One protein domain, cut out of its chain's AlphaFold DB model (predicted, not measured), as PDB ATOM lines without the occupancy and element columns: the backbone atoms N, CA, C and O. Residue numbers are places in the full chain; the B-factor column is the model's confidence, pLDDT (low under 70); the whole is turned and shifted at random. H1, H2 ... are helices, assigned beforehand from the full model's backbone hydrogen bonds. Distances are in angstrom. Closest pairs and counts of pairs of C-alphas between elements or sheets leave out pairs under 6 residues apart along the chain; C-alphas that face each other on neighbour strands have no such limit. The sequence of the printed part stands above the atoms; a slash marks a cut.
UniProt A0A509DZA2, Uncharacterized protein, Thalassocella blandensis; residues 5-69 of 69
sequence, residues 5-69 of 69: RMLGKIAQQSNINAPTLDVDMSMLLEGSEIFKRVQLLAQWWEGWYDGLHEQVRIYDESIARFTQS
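Overview. This is residues 5 to 69 of the 69 residues of an uncharacterized protein of Thalassocella blandensis (UniProt A0A509DZA2). One long helix, H3, makes the length of a rod, and the short helix H1 packs on its residues 40 to 52, crossing it at 43 degrees. Between them the chain makes a loose loop with the small helix H2 in it, apart from both; residues 20 to 27 and 30 to 36 stand free toward one end of the rod, and residues 56 to 69 stick out at the other. The printed part has 65 residues with three named helices, in the order H1, H2, H3, and no named strand; the class is all helix. It is only just extended, close to loose, with a radius of gyration of the C-alphas of 16.2 A and spans of 59 by 19 by 14 A.

Along the chain. Find C-alpha 5 at (147.705, 98.464, 80.334); from there H1, residues 5 to 13, runs 12.6 A. Further on, look for H2 at residues 23 to 27, 7.0 A long. H3, residues 34 to 67, begins at C-alpha 34 at (130.518, 102.209, 84.188) and runs 49.4 A to C-alpha 67 at (175.774, 115.576, 69.506).

Arrangement. Look at Arg 5 and Gly 47, whose C-alphas, 4.2 A apart, are the closest of H1 and H3. The two helices touch, H3 with residues 40 to 52 alone, and run the same way at a steep tilt of 43 degrees. H2 is apart from H1 and from H3. In H1 and H3 every O i to N i+4 pair is within hydrogen-bond range; in H2 0 of 1 is, beside 2 of 2 O i to N i+3 pairs.

Size, cuts and confidence. The C-alphas of Gly 31 and Ser 69, the two farthest apart, are 58.8 A from each other. The printed part has no cut, and both links, H1 to H2 and H2 to H3, are short. The model's mean pLDDT over the printed part is 79.4; look for values under 70 at residues 19 to 32, 34 to 35 and 69.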
ATOM      1  N   ARG A   5     146.458  97.693  80.437       91.44
ATOM      2  CA  ARG A   5     147.705  98.464  80.334       91.44
ATOM      3  C   ARG A   5     148.711  97.868  79.354       91.44
ATOM      4  O   ARG A   5     149.275  98.584  78.534       91.44
ATOM      5  N   MET A   6     148.912  96.552  79.377       93.06
ATOM      6  CA  MET A   6     149.818  95.912  78.421       93.06
ATOM      7  C   MET A   6     149.304  96.042  76.982       93.06
ATOM      8  O   MET A   6     150.091  96.291  76.073       93.06
ATOM      9  N   LEU A   7     147.985  95.943  76.785       90.19
ATOM     10  CA  LEU A   7     147.353  96.167  75.484       90.19
ATOM     11  C   LEU A   7     147.529  97.613  74.997       90.19
ATOM     12  O   LEU A   7     147.828  97.811  73.824       90.19
ATOM     13  N   GLY A   8     147.410  98.603  75.887       91.00
ATOM     14  CA  GLY A   8     147.681 100.007  75.563       91.00
ATOM     15  C   GLY A   8     149.115 100.241  75.091       91.00
ATOM     16  O   GLY A   8     149.336 100.890  74.069       91.00
ATOM     17  N   LYS A   9     150.091  99.626  75.771       93.81
ATOM     18  CA  LYS A   9     151.507  99.708  75.384       93.81
ATOM     19  C   LYS A   9     151.771  99.091  74.009       93.81
ATOM     20  O   LYS A   9     152.432  99.706  73.177       93.81
ATOM     21  N   ILE A  10     151.217  97.905  73.748       91.81
ATOM     22  CA  ILE A  10     151.329  97.231  72.442       91.81
ATOM     23  C   ILE A  10     150.673  98.069  71.337       91.81
ATOM     24  O   ILE A  10     151.221  98.179  70.240       91.81
ATOM     25  N   ALA A  11     149.517  98.675  71.618       89.75
ATOM     26  CA  ALA A  11     148.811  99.523  70.666       89.75
ATOM     27  C   ALA A  11     149.659 100.735  70.259       89.75
ATOM     28  O   ALA A  11     149.809 100.993  69.065       89.75
ATOM     29  N   GLN A  12     150.283 101.411  71.229       92.50
ATOM     30  CA  GLN A  12     151.190 102.524  70.952       92.50
ATOM     31  C   GLN A  12     152.380 102.084  70.087       92.50
ATOM     32  O   GLN A  12     152.641 102.696  69.054       92.50
ATOM     33  N   GLN A  13     153.036 100.975  70.444       90.00
ATOM     34  CA  GLN A  13     154.157 100.414  69.675       90.00
ATOM     35  C   GLN A  13     153.755  99.989  68.252       90.00
ATOM     36  O   GLN A  13     154.594  99.926  67.356       90.00
ATOM     37  N   SER A  14     152.465  99.720  68.040       89.75
ATOM     38  CA  SER A  14     151.875  99.374  66.743       89.75
ATOM     39  C   SER A  14     151.338 100.593  65.976       89.75
ATOM     40  O   SER A  14     150.644 100.416  64.978       89.75
ATOM     41  N   ASN A  15     151.639 101.821  66.422       86.25
ATOM     42  CA  ASN A  15     151.147 103.087  65.858       86.25
ATOM     43  C   ASN A  15     149.613 103.222  65.835       86.25
ATOM     44  O   ASN A  15     149.052 103.916  64.988       86.25
ATOM     45  N   ILE A  16     148.916 102.563  66.761       85.62
ATOM     46  CA  ILE A  16     147.484 102.777  66.970       85.62
ATOM     47  C   ILE A  16     147.334 104.037  67.820       85.62
ATOM     48  O   ILE A  16     147.950 104.143  68.882       85.62
ATOM     49  N   ASN A  17     146.519 104.991  67.366       79.12
ATOM     50  CA  ASN A  17     146.235 106.208  68.124       79.12
ATOM     51  C   ASN A  17     145.641 105.872  69.498       79.12
ATOM     52  O   ASN A  17     144.895 104.899  69.640       79.12
ATOM     53  N   ALA A  18     145.932 106.702  70.505       73.75
ATOM     54  CA  ALA A  18     145.160 106.671  71.741       73.75
ATOM     55  C   ALA A  18     143.667 106.813  71.379       73.75
ATOM     56  O   ALA A  18     143.354 107.609  70.486       73.75
ATOM     57  N   PRO A  19     142.750 106.048  71.999       67.88
ATOM     58  CA  PRO A  19     141.339 106.134  71.717       67.88
ATOM     59  C   PRO A  19     140.958 107.567  72.016       67.88
ATOM     60  O   PRO A  19     141.097 108.041  73.144       67.88
ATOM     61  N   THR A  20     140.523 108.269  70.980       60.38
ATOM     62  CA  THR A  20     139.881 109.551  71.167       60.38
ATOM     63  C   THR A  20     138.703 109.299  72.106       60.38
ATOM     64  O   THR A  20     138.002 108.290  71.998       60.38
ATOM     65  N   LEU A  21     138.515 110.177  73.092       54.50
ATOM     66  CA  LEU A  21     137.288 110.252  73.893       54.50
ATOM     67  C   LEU A  21     136.135 110.723  72.987       54.50
ATOM     68  O   LEU A  21     135.487 111.729  73.261       54.50
ATOM     69  N   ASP A  22     135.946 110.065  71.849       53.66
ATOM     70  CA  ASP A  22     134.936 110.431  70.881       53.66
ATOM     71  C   ASP A  22     133.556 110.077  71.411       53.66
ATOM     72  O   ASP A  22     133.375 109.194  72.254       53.66
ATOM     73  N   VAL A  23     132.564 110.781  70.883       50.22
ATOM     74  CA  VAL A  23     131.145 110.614  71.208       50.22
ATOM     75  C   VAL A  23     130.697 109.144  71.107       50.22
ATOM     76  O   VAL A  23     129.895 108.699  71.927       50.22
ATOM     77  N   ASP A  24     131.292 108.344  70.223       54.94
ATOM     78  CA  ASP A  24     131.017 106.903  70.089       54.94
ATOM     79  C   ASP A  24     131.407 106.077  71.332       54.94
ATOM     80  O   ASP A  24     130.800 105.047  71.637       54.94
ATOM     81  N   MET A  25     132.376 106.556  72.113       51.31
ATOM     82  CA  MET A  25     132.793 105.960  73.383       51.31
ATOM     83  C   MET A  25     131.711 106.137  74.457       51.31
ATOM     84  O   MET A  25     131.515 105.244  75.278       51.31
ATOM     85  N   SER A  26     130.945 107.236  74.409       52.91
ATOM     86  CA  SER A  26     129.816 107.459  75.322       52.91
ATOM     87  C   SER A  26     128.638 106.514  75.058       52.91
ATOM     88  O   SER A  26     128.014 106.052  76.013       52.91
ATOM     89  N   MET A  27     128.402 106.117  73.801       57.62
ATOM     90  CA  MET A  27     127.384 105.114  73.444       57.62
ATOM     91  C   MET A  27     127.766 103.695  73.890       57.62
ATOM     92  O   MET A  27     126.910 102.898  74.266       57.62
ATOM     93  N   LEU A  28     129.062 103.380  73.934       50.78
ATOM     94  CA  LEU A  28     129.570 102.106  74.455       50.78
ATOM     95  C   LEU A  28     129.497 101.997  75.989       50.78
ATOM     96  O   LEU A  28     129.845 100.949  76.539       50.78
ATOM     97  N   LEU A  29     129.072 103.044  76.702       54.59
ATOM     98  CA  LEU A  29     128.918 103.043  78.160       54.59
ATOM     99  C   LEU A  29     127.488 102.714  78.623       54.59
ATOM    100  O   LEU A  29     127.276 102.539  79.826       54.59
ATOM    101  N   GLU A  30     126.531 102.535  77.709       55.03
ATOM    102  CA  GLU A  30     125.203 102.025  78.058       55.03
ATOM    103  C   GLU A  30     125.263 100.527  78.426       55.03
ATOM    104  O   GLU A  30     125.768  99.687  77.681       55.03
ATOM    105  N   GLY A  31     124.751 100.175  79.611       59.72
ATOM    106  CA  GLY A  31     124.479  98.780  79.993       59.72
ATOM    107  C   GLY A  31     125.587  98.011  80.730       59.72
ATOM    108  O   GLY A  31     125.499  96.792  80.849       59.72
ATOM    109  N   SER A  32     126.616  98.672  81.268       60.03
ATOM    110  CA  SER A  32     127.620  98.035  82.146       60.03
ATOM    111  C   SER A  32     127.835  98.815  83.441       60.03
ATOM    112  O   SER A  32     127.498  99.995  83.495       60.03
ATOM    113  N   GLU A  33     128.436  98.200  84.471       70.31
ATOM    114  CA  GLU A  33     129.000  98.958  85.597       70.31
ATOM    115  C   GLU A  33     130.098  99.883  85.056       70.31
ATOM    116  O   GLU A  33     131.254  99.477  84.904       70.31
ATOM    117  N   ILE A  34     129.707 101.121  84.751       67.88
ATOM    118  CA  ILE A  34     130.518 102.209  84.188       67.88
ATOM    119  C   ILE A  34     131.916 102.237  84.814       67.88
ATOM    120  O   ILE A  34     132.919 102.357  84.113       67.88
ATOM    121  N   PHE A  35     131.989 102.014  86.126       68.94
ATOM    122  CA  PHE A  35     133.223 101.986  86.898       68.94
ATOM    123  C   PHE A  35     134.284 101.002  86.369       68.94
ATOM    124  O   PHE A  35     135.435 101.390  86.178       68.94
ATOM    125  N   LYS A  36     133.918  99.748  86.068       77.31
ATOM    126  CA  LYS A  36     134.875  98.738  85.572       77.31
ATOM    127  C   LYS A  36     135.405  99.092  84.185       77.31
ATOM    128  O   LYS A  36     136.574  98.854  83.896       77.31
ATOM    129  N   ARG A  37     134.565  99.679  83.328       71.56
ATOM    130  CA  ARG A  37     134.979 100.103  81.982       71.56
ATOM    131  C   ARG A  37     135.890 101.318  82.035       71.56
ATOM    132  O   ARG A  37     136.939 101.292  81.405       71.56
ATOM    133  N   VAL A  38     135.542 102.318  82.842       76.81
ATOM    134  CA  VAL A  38     136.401 103.485  83.089       76.81
ATOM    135  C   VAL A  38     137.764 103.043  83.617       76.81
ATOM    136  O   VAL A  38     138.783 103.509  83.122       76.81
ATOM    137  N   GLN A  39     137.807 102.087  84.548       82.62
ATOM    138  CA  GLN A  39     139.065 101.560  85.071       82.62
ATOM    139  C   GLN A  39     139.904 100.853  83.994       82.62
ATOM    140  O   GLN A  39     141.108 101.086  83.908       82.62
ATOM    141  N   LEU A  40     139.289 100.013  83.157       82.38
ATOM    142  CA  LEU A  40     139.996  99.335  82.064       82.38
ATOM    143  C   LEU A  40     140.502 100.324  81.006       82.38
ATOM    144  O   LEU A  40     141.606 100.154  80.497       82.38
ATOM    145  N   LEU A  41     139.733 101.370  80.707       81.56
ATOM    146  CA  LEU A  41     140.140 102.429  79.785       81.56
ATOM    147  C   LEU A  41     141.277 103.268  80.351       81.56
ATOM    148  O   LEU A  41     142.236 103.527  79.634       81.56
ATOM    149  N   ALA A  42     141.202 103.645  81.628       85.12
ATOM    150  CA  ALA A  42     142.278 104.353  82.309       85.12
ATOM    151  C   ALA A  42     143.573 103.534  82.267       85.12
ATOM    152  O   ALA A  42     144.608 104.040  81.848       85.12
ATOM    153  N   GLN A  43     143.500 102.238  82.586       89.25
ATOM    154  CA  GLN A  43     144.649 101.336  82.499       89.25
ATOM    155  C   GLN A  43     145.200 101.229  81.077       89.25
ATOM    156  O   GLN A  43     146.413 101.235  80.890       89.25
ATOM    157  N   TRP A  44     144.330 101.129  80.073       89.50
ATOM    158  CA  TRP A  44     144.747 101.122  78.674       89.50
ATOM    159  C   TRP A  44     145.473 102.425  78.306       89.50
ATOM    160  O   TRP A  44     146.561 102.377  77.737       89.50
ATOM    161  N   TRP A  45     144.921 103.578  78.695       90.31
ATOM    162  CA  TRP A  45     145.506 104.902  78.459       90.31
ATOM    163  C   TRP A  45     146.874 105.061  79.123       90.31
ATOM    164  O   TRP A  45     147.810 105.527  78.476       90.31
ATOM    165  N   GLU A  46     147.014 104.628  80.378       91.94
ATOM    166  CA  GLU A  46     148.306 104.585  81.073       91.94
ATOM    167  C   GLU A  46     149.339 103.797  80.261       91.94
ATOM    168  O   GLU A  46     150.455 104.259  80.051       91.94
ATOM    169  N   GLY A  47     148.952 102.625  79.756       92.88
ATOM    170  CA  GLY A  47     149.840 101.774  78.971       92.88
ATOM    171  C   GLY A  47     150.264 102.399  77.649       92.88
ATOM    172  O   GLY A  47     151.419 102.275  77.246       92.88
ATOM    173  N   TRP A  48     149.340 103.088  76.982       93.50
ATOM    174  CA  TRP A  48     149.640 103.811  75.753       93.50
ATOM    175  C   TRP A  48     150.654 104.934  76.007       93.50
ATOM    176  O   TRP A  48     151.659 105.029  75.301       93.50
ATOM    177  N   TYR A  49     150.457 105.728  77.064       92.56
ATOM    178  CA  TYR A  49     151.416 106.763  77.461       92.56
ATOM    179  C   TYR A  49     152.773 106.196  77.890       92.56
ATOM    180  O   TYR A  49     153.793 106.790  77.544       92.56
ATOM    181  N   ASP A  50     152.815 105.049  78.576       94.50
ATOM    182  CA  ASP A  50     154.075 104.371  78.908       94.50
ATOM    183  C   ASP A  50     154.879 104.040  77.640       94.50
ATOM    184  O   ASP A  50     156.090 104.262  77.593       94.50
ATOM    185  N   GLY A  51     154.208 103.519  76.603       92.38
ATOM    186  CA  GLY A  51     154.832 103.223  75.310       92.38
ATOM    187  C   GLY A  51     155.386 104.478  74.636       92.38
ATOM    188  O   GLY A  51     156.541 104.496  74.205       92.38
ATOM    189  N   LEU A  52     154.598 105.559  74.623       91.88
ATOM    190  CA  LEU A  52     155.029 106.841  74.066       91.88
ATOM    191  C   LEU A  52     156.239 107.404  74.819       91.88
ATOM    192  O   LEU A  52     157.204 107.843  74.198       91.88
ATOM    193  N   HIS A  53     156.206 107.381  76.151       91.94
ATOM    194  CA  HIS A  53     157.300 107.876  76.979       91.94
ATOM    195  C   HIS A  53     158.596 107.095  76.731       91.94
ATOM    196  O   HIS A  53     159.669 107.688  76.615       91.94
ATOM    197  N   GLU A  54     158.504 105.770  76.587       91.69
ATOM    198  CA  GLU A  54     159.647 104.928  76.240       91.69
ATOM    199  C   GLU A  54     160.221 105.280  74.862       91.69
ATOM    200  O   GLU A  54     161.439 105.405  74.724       91.69
ATOM    201  N   GLN A  55     159.363 105.507  73.864       88.88
ATOM    202  CA  GLN A  55     159.791 105.919  72.528       88.88
ATOM    203  C   GLN A  55     160.497 107.283  72.542       88.88
ATOM    204  O   GLN A  55     161.551 107.429  71.921       88.88
ATOM    205  N   VAL A  56     159.954 108.262  73.273       90.31
ATOM    206  CA  VAL A  56     160.569 109.592  73.431       90.31
ATOM    207  C   VAL A  56     161.931 109.479  74.112       90.31
ATOM    208  O   VAL A  56     162.908 110.020  73.604       90.31
ATOM    209  N   ARG A  57     162.039 108.702  75.198       91.69
ATOM    210  CA  ARG A  57     163.314 108.495  75.900       91.69
ATOM    211  C   ARG A  57     164.390 107.905  74.983       91.69
ATOM    212  O   ARG A  57     165.528 108.363  75.004       91.69
ATOM    213  N   ILE A  58     164.039 106.905  74.170       90.06
ATOM    214  CA  ILE A  58     164.968 106.302  73.196       90.06
ATOM    215  C   ILE A  58     165.434 107.348  72.176       90.06
ATOM    216  O   ILE A  58     166.614 107.391  71.825       90.06
ATOM    217  N   TYR A  59     164.519 108.198  71.709       88.38
ATOM    218  CA  TYR A  59     164.840 109.266  70.770       88.38
ATOM    219  C   TYR A  59     165.787 110.307  71.388       88.38
ATOM    220  O   TYR A  59     166.823 110.609  70.792       88.38
ATOM    221  N   ASP A  60     165.514 110.770  72.607       88.62
ATOM    222  CA  ASP A  60     166.364 111.729  73.322       88.62
ATOM    223  C   ASP A  60     167.780 111.178  73.560       88.62
ATOM    224  O   ASP A  60     168.775 111.865  73.311       88.62
ATOM    225  N   GLU A  61     167.895 109.908  73.962       89.00
ATOM    226  CA  GLU A  61     169.188 109.231  74.119       89.00
ATOM    227  C   GLU A  61     169.953 109.121  72.794       89.00
ATOM    228  O   GLU A  61     171.180 109.251  72.771       89.00
ATOM    229  N   SER A  62     169.246 108.898  71.681       88.06
ATOM    230  CA  SER A  62     169.867 108.824  70.356       88.06
ATOM    231  C   SER A  62     170.441 110.174  69.912       88.06
ATOM    232  O   SER A  62     171.573 110.229  69.427       88.06
ATOM    233  N   ILE A  63     169.715 111.269  70.166       88.88
ATOM    234  CA  ILE A  63     170.175 112.632  69.877       88.88
ATOM    235  C   ILE A  63     171.383 112.980  70.743       88.88
ATOM    236  O   ILE A  63     172.379 113.486  70.227       88.88
ATOM    237  N   ALA A  64     171.318 112.695  72.046       87.00
ATOM    238  CA  ALA A  64     172.401 113.003  72.976       87.00
ATOM    239  C   ALA A  64     173.721 112.312  72.593       87.00
ATOM    240  O   ALA A  64     174.788 112.901  72.741       87.00
ATOM    241  N   ARG A  65     173.665 111.083  72.060       86.75
ATOM    242  CA  ARG A  65     174.858 110.382  71.550       86.75
ATOM    243  C   ARG A  65     175.414 111.023  70.281       86.75
ATOM    244  O   ARG A  65     176.629 111.120  70.135       86.75
ATOM    245  N   PHE A  66     174.543 111.462  69.373       82.94
ATOM    246  CA  PHE A  66     174.956 112.067  68.108       82.94
ATOM    247  C   PHE A  66     175.646 113.424  68.298       82.94
ATOM    248  O   PHE A  66     176.596 113.726  67.591       82.94
ATOM    249  N   THR A  67     175.207 114.235  69.264       83.88
ATOM    250  CA  THR A  67     175.774 115.576  69.506       83.88
ATOM    251  C   THR A  67     177.078 115.578  70.307       83.88
ATOM    252  O   THR A  67     177.763 116.597  70.336       83.88
ATOM    253  N   GLN A  68     177.425 114.464  70.957       71.44
ATOM    254  CA  GLN A  68     178.682 114.289  71.701       71.44
ATOM    255  C   GLN A  68     179.815 113.662  70.865       71.44
ATOM    256  O   GLN A  68     180.924 113.522  71.380       71.44
ATOM    257  N   SER A  69     179.534 113.266  69.618       56.34
ATOM    258  CA  SER A  69     180.481 112.642  68.675       56.34
ATOM    259  C   SER A  69     181.035 113.665  67.688       56.34
ATOM    260  O   SER A  69     182.221 113.527  67.316       56.34
TER     261      SER A  69